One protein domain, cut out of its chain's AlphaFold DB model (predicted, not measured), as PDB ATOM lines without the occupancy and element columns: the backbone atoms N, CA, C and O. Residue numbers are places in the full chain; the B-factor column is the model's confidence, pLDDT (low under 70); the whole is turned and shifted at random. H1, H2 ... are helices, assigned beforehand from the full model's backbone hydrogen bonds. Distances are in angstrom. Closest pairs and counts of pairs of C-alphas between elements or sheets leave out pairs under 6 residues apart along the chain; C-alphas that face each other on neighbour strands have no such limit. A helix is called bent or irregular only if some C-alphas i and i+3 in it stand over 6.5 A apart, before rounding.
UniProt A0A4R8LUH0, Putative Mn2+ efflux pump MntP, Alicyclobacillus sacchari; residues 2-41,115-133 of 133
ATOM      1  N   PRO A   2     155.389 189.873 132.412       62.47
ATOM      2  CA  PRO A   2     156.680 189.176 132.516       62.47
ATOM      3  C   PRO A   2     156.648 187.965 133.464       62.47
ATOM      4  O   PRO A   2     157.356 186.994 133.240       62.47
ATOM      5  N   VAL A   3     155.774 187.983 134.476       72.06
ATOM      6  CA  VAL A   3     155.616 186.880 135.443       72.06
ATOM      7  C   VAL A   3     155.106 185.602 134.771       72.06
ATOM      8  O   VAL A   3     155.639 184.529 135.009       72.06
ATOM      9  N   ILE A   4     154.132 185.716 133.860       73.19
ATOM     10  CA  ILE A   4     153.606 184.572 133.095       73.19
ATOM     11  C   ILE A   4     154.680 184.022 132.141       73.19
ATOM     12  O   ILE A   4     154.818 182.811 132.005       73.19
ATOM     13  N   GLY A   5     155.484 184.904 131.537       69.12
ATOM     14  CA  GLY A   5     156.631 184.513 130.715       69.12
ATOM     15  C   GLY A   5     157.715 183.772 131.503       69.12
ATOM     16  O   GLY A   5     158.231 182.776 131.007       69.12
ATOM     17  N   MET A   6     158.013 184.193 132.738       68.88
ATOM     18  CA  MET A   6     158.940 183.474 133.623       68.88
ATOM     19  C   MET A   6     158.399 182.104 134.039       68.88
ATOM     20  O   MET A   6     159.126 181.129 133.934       68.88
ATOM     21  N   VAL A   7     157.124 181.999 134.426       72.06
ATOM     22  CA  VAL A   7     156.533 180.725 134.891       72.06
ATOM     23  C   VAL A   7     156.423 179.692 133.762       72.06
ATOM     24  O   VAL A   7     156.742 178.516 133.950       72.06
ATOM     25  N   ILE A   8     156.003 180.123 132.566       70.56
ATOM     26  CA  ILE A   8     155.949 179.252 131.382       70.56
ATOM     27  C   ILE A   8     157.369 178.923 130.906       70.56
ATOM     28  O   ILE A   8     157.654 177.777 130.558       70.56
ATOM     29  N   GLY A   9     158.268 179.912 130.933       64.62
ATOM     30  CA  GLY A   9     159.672 179.751 130.582       64.62
ATOM     31  C   GLY A   9     160.384 178.745 131.479       64.62
ATOM     32  O   GLY A   9     161.058 177.871 130.961       64.62
ATOM     33  N   GLU A  10     160.185 178.793 132.793       67.00
ATOM     34  CA  GLU A  10     160.834 177.902 133.763       67.00
ATOM     35  C   GLU A  10     160.391 176.438 133.601       67.00
ATOM     36  O   GLU A  10     161.223 175.529 133.618       67.00
ATOM     37  N   SER A  11     159.101 176.204 133.330       64.31
ATOM     38  CA  SER A  11     158.564 174.849 133.125       64.31
ATOM     39  C   SER A  11     158.998 174.236 131.788       64.31
ATOM     40  O   SER A  11     159.342 173.059 131.719       64.31
ATOM     41  N   VAL A  12     159.021 175.033 130.713       70.44
ATOM     42  CA  VAL A  12     159.416 174.569 129.371       70.44
ATOM     43  C   VAL A  12     160.944 174.490 129.234       70.44
ATOM     44  O   VAL A  12     161.464 173.576 128.592       70.44
ATOM     45  N   ALA A  13     161.685 175.398 129.874       67.81
ATOM     46  CA  ALA A  13     163.146 175.403 129.855       67.81
ATOM     47  C   ALA A  13     163.753 174.277 130.700       67.81
ATOM     48  O   ALA A  13     164.841 173.816 130.365       67.81
ATOM     49  N   GLY A  14     163.074 173.797 131.746       71.06
ATOM     50  CA  GLY A  14     163.586 172.710 132.585       71.06
ATOM     51  C   GLY A  14     163.802 171.402 131.813       71.06
ATOM     52  O   GLY A  14     164.904 170.844 131.810       71.06
ATOM     53  N   ASP A  15     162.772 170.930 131.108       77.38
ATOM     54  CA  ASP A  15     162.829 169.655 130.380       77.38
ATOM     55  C   ASP A  15     163.602 169.759 129.061       77.38
ATOM     56  O   ASP A  15     164.401 168.874 128.729       77.38
ATOM     57  N   ILE A  16     163.417 170.860 128.322       81.88
ATOM     58  CA  ILE A  16     164.161 171.116 127.083       81.88
ATOM     59  C   ILE A  16     165.637 171.355 127.400       81.88
ATOM     60  O   ILE A  16     166.502 170.774 126.744       81.88
ATOM     61  N   GLY A  17     165.935 172.139 128.436       81.50
ATOM     62  CA  GLY A  17     167.295 172.458 128.857       81.50
ATOM     63  C   GLY A  17     168.077 171.218 129.271       81.50
ATOM     64  O   GLY A  17     169.219 171.050 128.849       81.50
ATOM     65  N   ARG A  18     167.456 170.283 130.003       84.12
ATOM     66  CA  ARG A  18     168.110 169.023 130.392       84.12
ATOM     67  C   ARG A  18     168.462 168.153 129.184       84.12
ATOM     68  O   ARG A  18     169.571 167.625 129.114       84.12
ATOM     69  N   ARG A  19     167.545 168.013 128.220       88.62
ATOM     70  CA  ARG A  19     167.798 167.238 126.992       88.62
ATOM     71  C   ARG A  19     168.832 167.918 126.097       88.62
ATOM     72  O   ARG A  19     169.743 167.247 125.624       88.62
ATOM     73  N   ALA A  20     168.738 169.234 125.923       86.25
ATOM     74  CA  ALA A  20     169.711 170.019 125.169       86.25
ATOM     75  C   ALA A  20     171.115 169.922 125.788       86.25
ATOM     76  O   ALA A  20     172.089 169.719 125.066       86.25
ATOM     77  N   LYS A  21     171.213 169.967 127.123       88.12
ATOM     78  CA  LYS A  21     172.470 169.788 127.859       88.12
ATOM     79  C   LYS A  21     173.088 168.412 127.604       88.12
ATOM     80  O   LYS A  21     174.271 168.331 127.293       88.12
ATOM     81  N   LEU A  22     172.293 167.341 127.685       91.69
ATOM     82  CA  LEU A  22     172.764 165.978 127.403       91.69
ATOM     83  C   LEU A  22     173.272 165.830 125.965       91.69
ATOM     84  O   LEU A  22     174.334 165.248 125.750       91.69
ATOM     85  N   VAL A  23     172.548 166.388 124.991       93.25
ATOM     86  CA  VAL A  23     172.975 166.386 123.585       93.25
ATOM     87  C   VAL A  23     174.272 167.179 123.409       93.25
ATOM     88  O   VAL A  23     175.190 166.689 122.760       93.25
ATOM     89  N   GLY A  24     174.387 168.358 124.027       90.62
ATOM     90  CA  GLY A  24     175.599 169.179 123.979       90.62
ATOM     91  C   GLY A  24     176.826 168.447 124.524       90.62
ATOM     92  O   GLY A  24     177.848 168.375 123.843       90.62
ATOM     93  N   ILE A  25     176.705 167.822 125.701       93.50
ATOM     94  CA  ILE A  25     177.781 167.013 126.293       93.50
ATOM     95  C   ILE A  25     178.148 165.848 125.369       93.50
ATOM     96  O   ILE A  25     179.329 165.634 125.105       93.50
ATOM     97  N   ALA A  26     177.160 165.120 124.839       94.88
ATOM     98  CA  ALA A  26     177.414 163.997 123.938       94.88
ATOM     99  C   ALA A  26     178.174 164.435 122.675       94.88
ATOM    100  O   ALA A  26     179.156 163.795 122.304       94.88
ATOM    101  N   VAL A  27     177.778 165.550 122.051       93.19
ATOM    102  CA  VAL A  27     178.465 166.097 120.870       93.19
ATOM    103  C   VAL A  27     179.897 166.519 121.206       93.19
ATOM    104  O   VAL A  27     180.810 166.172 120.457       93.19
ATOM    105  N   LEU A  28     180.115 167.210 122.331       92.75
ATOM    106  CA  LEU A  28     181.452 167.623 122.769       92.75
ATOM    107  C   LEU A  28     182.367 166.421 123.029       92.75
ATOM    108  O   LEU A  28     183.526 166.442 122.619       92.75
ATOM    109  N   VAL A  29     181.850 165.361 123.660       95.12
ATOM    110  CA  VAL A  29     182.612 164.127 123.904       95.12
ATOM    111  C   VAL A  29     182.960 163.435 122.593       95.12
ATOM    112  O   VAL A  29     184.123 163.104 122.377       95.12
ATOM    113  N   VAL A  30     181.985 163.244 121.700       94.56
ATOM    114  CA  VAL A  30     182.210 162.578 120.407       94.56
ATOM    115  C   VAL A  30     183.242 163.340 119.579       94.56
ATOM    116  O   VAL A  30     184.209 162.736 119.117       94.56
ATOM    117  N   MET A  31     183.090 164.659 119.440       91.69
ATOM    118  CA  MET A  31     184.046 165.490 118.703       91.69
ATOM    119  C   MET A  31     185.418 165.533 119.382       91.69
ATOM    120  O   MET A  31     186.435 165.441 118.700       91.69
ATOM    121  N   GLY A  32     185.463 165.624 120.714       92.00
ATOM    122  CA  GLY A  32     186.709 165.645 121.477       92.00
ATOM    123  C   GLY A  32     187.516 164.355 121.326       92.00
ATOM    124  O   GLY A  32     188.712 164.404 121.038       92.00
ATOM    125  N   VAL A  33     186.853 163.200 121.444       93.12
ATOM    126  CA  VAL A  33     187.470 161.882 121.230       93.12
ATOM    127  C   VAL A  33     187.886 161.699 119.773       93.12
ATOM    128  O   VAL A  33     189.013 161.280 119.522       93.12
ATOM    129  N   TYR A  34     187.023 162.047 118.813       90.44
ATOM    130  CA  TYR A  34     187.350 161.966 117.385       90.44
ATOM    131  C   TYR A  34     188.614 162.774 117.050       90.44
ATOM    132  O   TYR A  34     189.515 162.260 116.395       90.44
ATOM    133  N   SER A  35     188.724 163.994 117.581       87.38
ATOM    134  CA  SER A  35     189.882 164.881 117.398       87.38
ATOM    135  C   SER A  35     191.173 164.330 118.026       87.38
ATOM    136  O   SER A  35     192.256 164.566 117.506       87.38
ATOM    137  N   LEU A  36     191.080 163.564 119.122       88.69
ATOM    138  CA  LEU A  36     192.236 162.925 119.772       88.69
ATOM    139  C   LEU A  36     192.690 161.629 119.089       88.69
ATOM    140  O   LEU A  36     193.875 161.301 119.134       88.69
ATOM    141  N   LEU A  37     191.752 160.874 118.510       87.75
ATOM    142  CA  LEU A  37     192.029 159.603 117.832       87.75
ATOM    143  C   LEU A  37     192.468 159.785 116.373       87.75
ATOM    144  O   LEU A  37     192.973 158.837 115.768       87.75
ATOM    145  N   ARG A  38     192.289 160.986 115.815       82.38
ATOM    146  CA  ARG A  38     192.744 161.366 114.477       82.38
ATOM    147  C   ARG A  38     194.275 161.294 114.403       82.38
ATOM    148  O   ARG A  38     194.972 161.869 115.240       82.38
ATOM    149  N   ARG A  39     194.800 160.527 113.442       74.25
ATOM    150  CA  ARG A  39     196.247 160.343 113.246       74.25
ATOM    151  C   ARG A  39     196.809 161.475 112.392       74.25
ATOM    152  O   ARG A  39     196.179 161.895 111.433       74.25
ATOM    153  N   GLU A  40     198.004 161.938 112.754       64.56
ATOM    154  CA  GLU A  40     198.719 163.008 112.040       64.56
ATOM    155  C   GLU A  40     199.175 162.588 110.632       64.56
ATOM    156  O   GLU A  40     199.358 163.460 109.801       64.56
ATOM    157  N   ASP A  41     199.282 161.282 110.346       54.50
ATOM    158  CA  ASP A  41     199.702 160.749 109.036       54.50
ATOM    159  C   ASP A  41     198.581 160.707 107.967       54.50
ATOM    160  O   ASP A  41     198.840 160.303 106.835       54.50
ATOM    161  N   PRO A 115     197.385 170.540 116.556       77.56
ATOM    162  CA  PRO A 115     196.189 171.344 116.798       77.56
ATOM    163  C   PRO A 115     194.958 170.491 117.127       77.56
ATOM    164  O   PRO A 115     194.206 170.847 118.031       77.56
ATOM    165  N   ASP A 116     194.824 169.334 116.473       82.50
ATOM    166  CA  ASP A 116     193.702 168.405 116.644       82.50
ATOM    167  C   ASP A 116     193.688 167.774 118.048       82.50
ATOM    168  O   ASP A 116     192.637 167.625 118.680       82.50
ATOM    169  N   LYS A 117     194.863 167.463 118.608       85.81
ATOM    170  CA  LYS A 117     194.955 166.946 119.984       85.81
ATOM    171  C   LYS A 117     194.611 168.028 121.002       85.81
ATOM    172  O   LYS A 117     193.943 167.749 121.997       85.81
ATOM    173  N   LEU A 118     195.044 169.265 120.744       87.50
ATOM    174  CA  LEU A 118     194.763 170.399 121.620       87.50
ATOM    175  C   LEU A 118     193.266 170.739 121.631       87.50
ATOM    176  O   LEU A 118     192.686 170.873 122.709       87.50
ATOM    177  N   SER A 119     192.621 170.822 120.463       86.50
ATOM    178  CA  SER A 119     191.174 171.048 120.371       86.50
ATOM    179  C   SER A 119     190.387 169.913 121.017       86.50
ATOM    180  O   SER A 119     189.455 170.177 121.776       86.50
ATOM    181  N   GLY A 120     190.789 168.659 120.789       91.00
ATOM    182  CA  GLY A 120     190.140 167.495 121.385       91.00
ATOM    183  C   GLY A 120     190.188 167.498 122.915       91.00
ATOM    184  O   GLY A 120     189.162 167.298 123.568       91.00
ATOM    185  N   ALA A 121     191.350 167.814 123.493       92.38
ATOM    186  CA  ALA A 121     191.511 167.936 124.941       92.38
ATOM    187  C   ALA A 121     190.627 169.049 125.530       92.38
ATOM    188  O   ALA A 121     189.948 168.827 126.532       92.38
ATOM    189  N   VAL A 122     190.588 170.224 124.891       93.38
ATOM    190  CA  VAL A 122     189.746 171.345 125.340       93.38
ATOM    191  C   VAL A 122     188.261 170.978 125.291       93.38
ATOM    192  O   VAL A 122     187.548 171.227 126.262       93.38
ATOM    193  N   LEU A 123     187.792 170.336 124.215       93.06
ATOM    194  CA  LEU A 123     186.394 169.901 124.088       93.06
ATOM    195  C   LEU A 123     185.985 168.929 125.204       93.06
ATOM    196  O   LEU A 123     184.904 169.075 125.775       93.06
ATOM    197  N   LEU A 124     186.856 167.980 125.563       94.81
ATOM    198  CA  LEU A 124     186.596 167.044 126.662       94.81
ATOM    199  C   LEU A 124     186.578 167.723 128.032       94.81
ATOM    200  O   LEU A 124     185.731 167.389 128.861       94.81
ATOM    201  N   ILE A 125     187.466 168.693 128.268       95.50
ATOM    202  CA  ILE A 125     187.459 169.481 129.507       95.50
ATOM    203  C   ILE A 125     186.133 170.235 129.634       95.50
ATOM    204  O   ILE A 125     185.483 170.157 130.676       95.50
ATOM    205  N   VAL A 126     185.696 170.912 128.569       93.88
ATOM    206  CA  VAL A 126     184.425 171.651 128.563       93.88
ATOM    207  C   VAL A 126     183.238 170.708 128.776       93.88
ATOM    208  O   VAL A 126     182.358 171.020 129.576       93.88
ATOM    209  N   ALA A 127     183.233 169.533 128.139       93.38
ATOM    210  CA  ALA A 127     182.199 168.521 128.356       93.38
ATOM    211  C   ALA A 127     182.137 168.059 129.820       93.38
ATOM    212  O   ALA A 127     181.049 167.943 130.383       93.38
ATOM    213  N   GLY A 128     183.296 167.830 130.447       92.81
ATOM    214  CA  GLY A 128     183.393 167.446 131.855       92.81
ATOM    215  C   GLY A 128     182.873 168.531 132.798       92.81
ATOM    216  O   GLY A 128     182.084 168.236 133.696       92.81
ATOM    217  N   VAL A 129     183.243 169.793 132.556       94.06
ATOM    218  CA  VAL A 129     182.730 170.941 133.325       94.06
ATOM    219  C   VAL A 129     181.213 171.056 133.173       94.06
ATOM    220  O   VAL A 129     180.503 171.185 134.167       94.06
ATOM    221  N   MET A 130     180.699 170.940 131.948       90.31
ATOM    222  CA  MET A 130     179.263 171.008 131.674       90.31
ATOM    223  C   MET A 130     178.495 169.829 132.286       90.31
ATOM    224  O   MET A 130     177.346 169.986 132.682       90.31
ATOM    225  N   ALA A 131     179.100 168.648 132.397       88.50
ATOM    226  CA  ALA A 131     178.478 167.520 133.085       88.50
ATOM    227  C   ALA A 131     178.315 167.776 134.593       88.50
ATOM    228  O   ALA A 131     177.340 167.305 135.179       88.50
ATOM    229  N   PHE A 132     179.233 168.538 135.197       83.94
ATOM    230  CA  PHE A 132     179.240 168.834 136.631       83.94
ATOM    231  C   PHE A 132     178.355 170.028 137.035       83.94
ATOM    232  O   PHE A 132     177.815 170.019 138.138       83.94
ATOM    233  N   VAL A 133     178.200 171.029 136.157       74.94
ATOM    234  CA  VAL A 133     177.341 172.223 136.355       74.94
ATOM    235  C   VAL A 133     175.935 171.959 135.852       74.94
ATOM    236  O   VAL A 133     175.003 171.692 136.633       74.94
TER     237      VAL A 133
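Overview. This is residues 2 to 41 and 115 to 133 of the 133 residues of the protein "Putative Mn2+ efflux pump MntP" of Alicyclobacillus sacchari (UniProt A0A4R8LUH0). One long helix, H1, makes the length of the model, and a shorter helix, H2, packs on its later part and runs back along it at a slant, while residues 2 to 20 of H1 stick out as a free arm. The printed part has 59 residues with two named helices, H1 then H2, and no named strand; the class is all helix. It is extended, a rod spanning 57 by 17 by 14 A, with a radius of gyration of the C-alphas of 16.3 A.

Along the chain. H1 holds residues 2 to 37, 48.4 A from C-alpha 2 at (156.680, 189.176, 132.516) to C-alpha 37. It has a kink of 43 degrees near residue 13, and is neither bent nor irregular, but only just: C-alphas 12 and 15 are 6.1 A apart. H2 holds residues 115 to 132, 26.2 A long, ending at C-alpha 132 (179.240, 168.834, 136.631).

Arrangement. H1 touches H2 with residues 21 to 36 alone; the closest C-alphas, those of Gly 32 and Gly 120, are 3.9 A apart. They run opposite ways at a steep tilt of 37 degrees, only just past shallow. Every O i to N i+4 pair is within hydrogen-bond range in H2, and 31 of 32 are in H1.

Size, cuts and confidence. The C-alphas farthest apart, of Val 3 and Asp 41, are 57.7 A apart. Residues 42 to 114 are not printed; C-alphas 41 and 115 are 13.6 A apart across this cut. Mean pLDDT of the printed part is 83.4, with residues 2, 5 to 6, 9 to 11, 13 and 40 to 41 under 70.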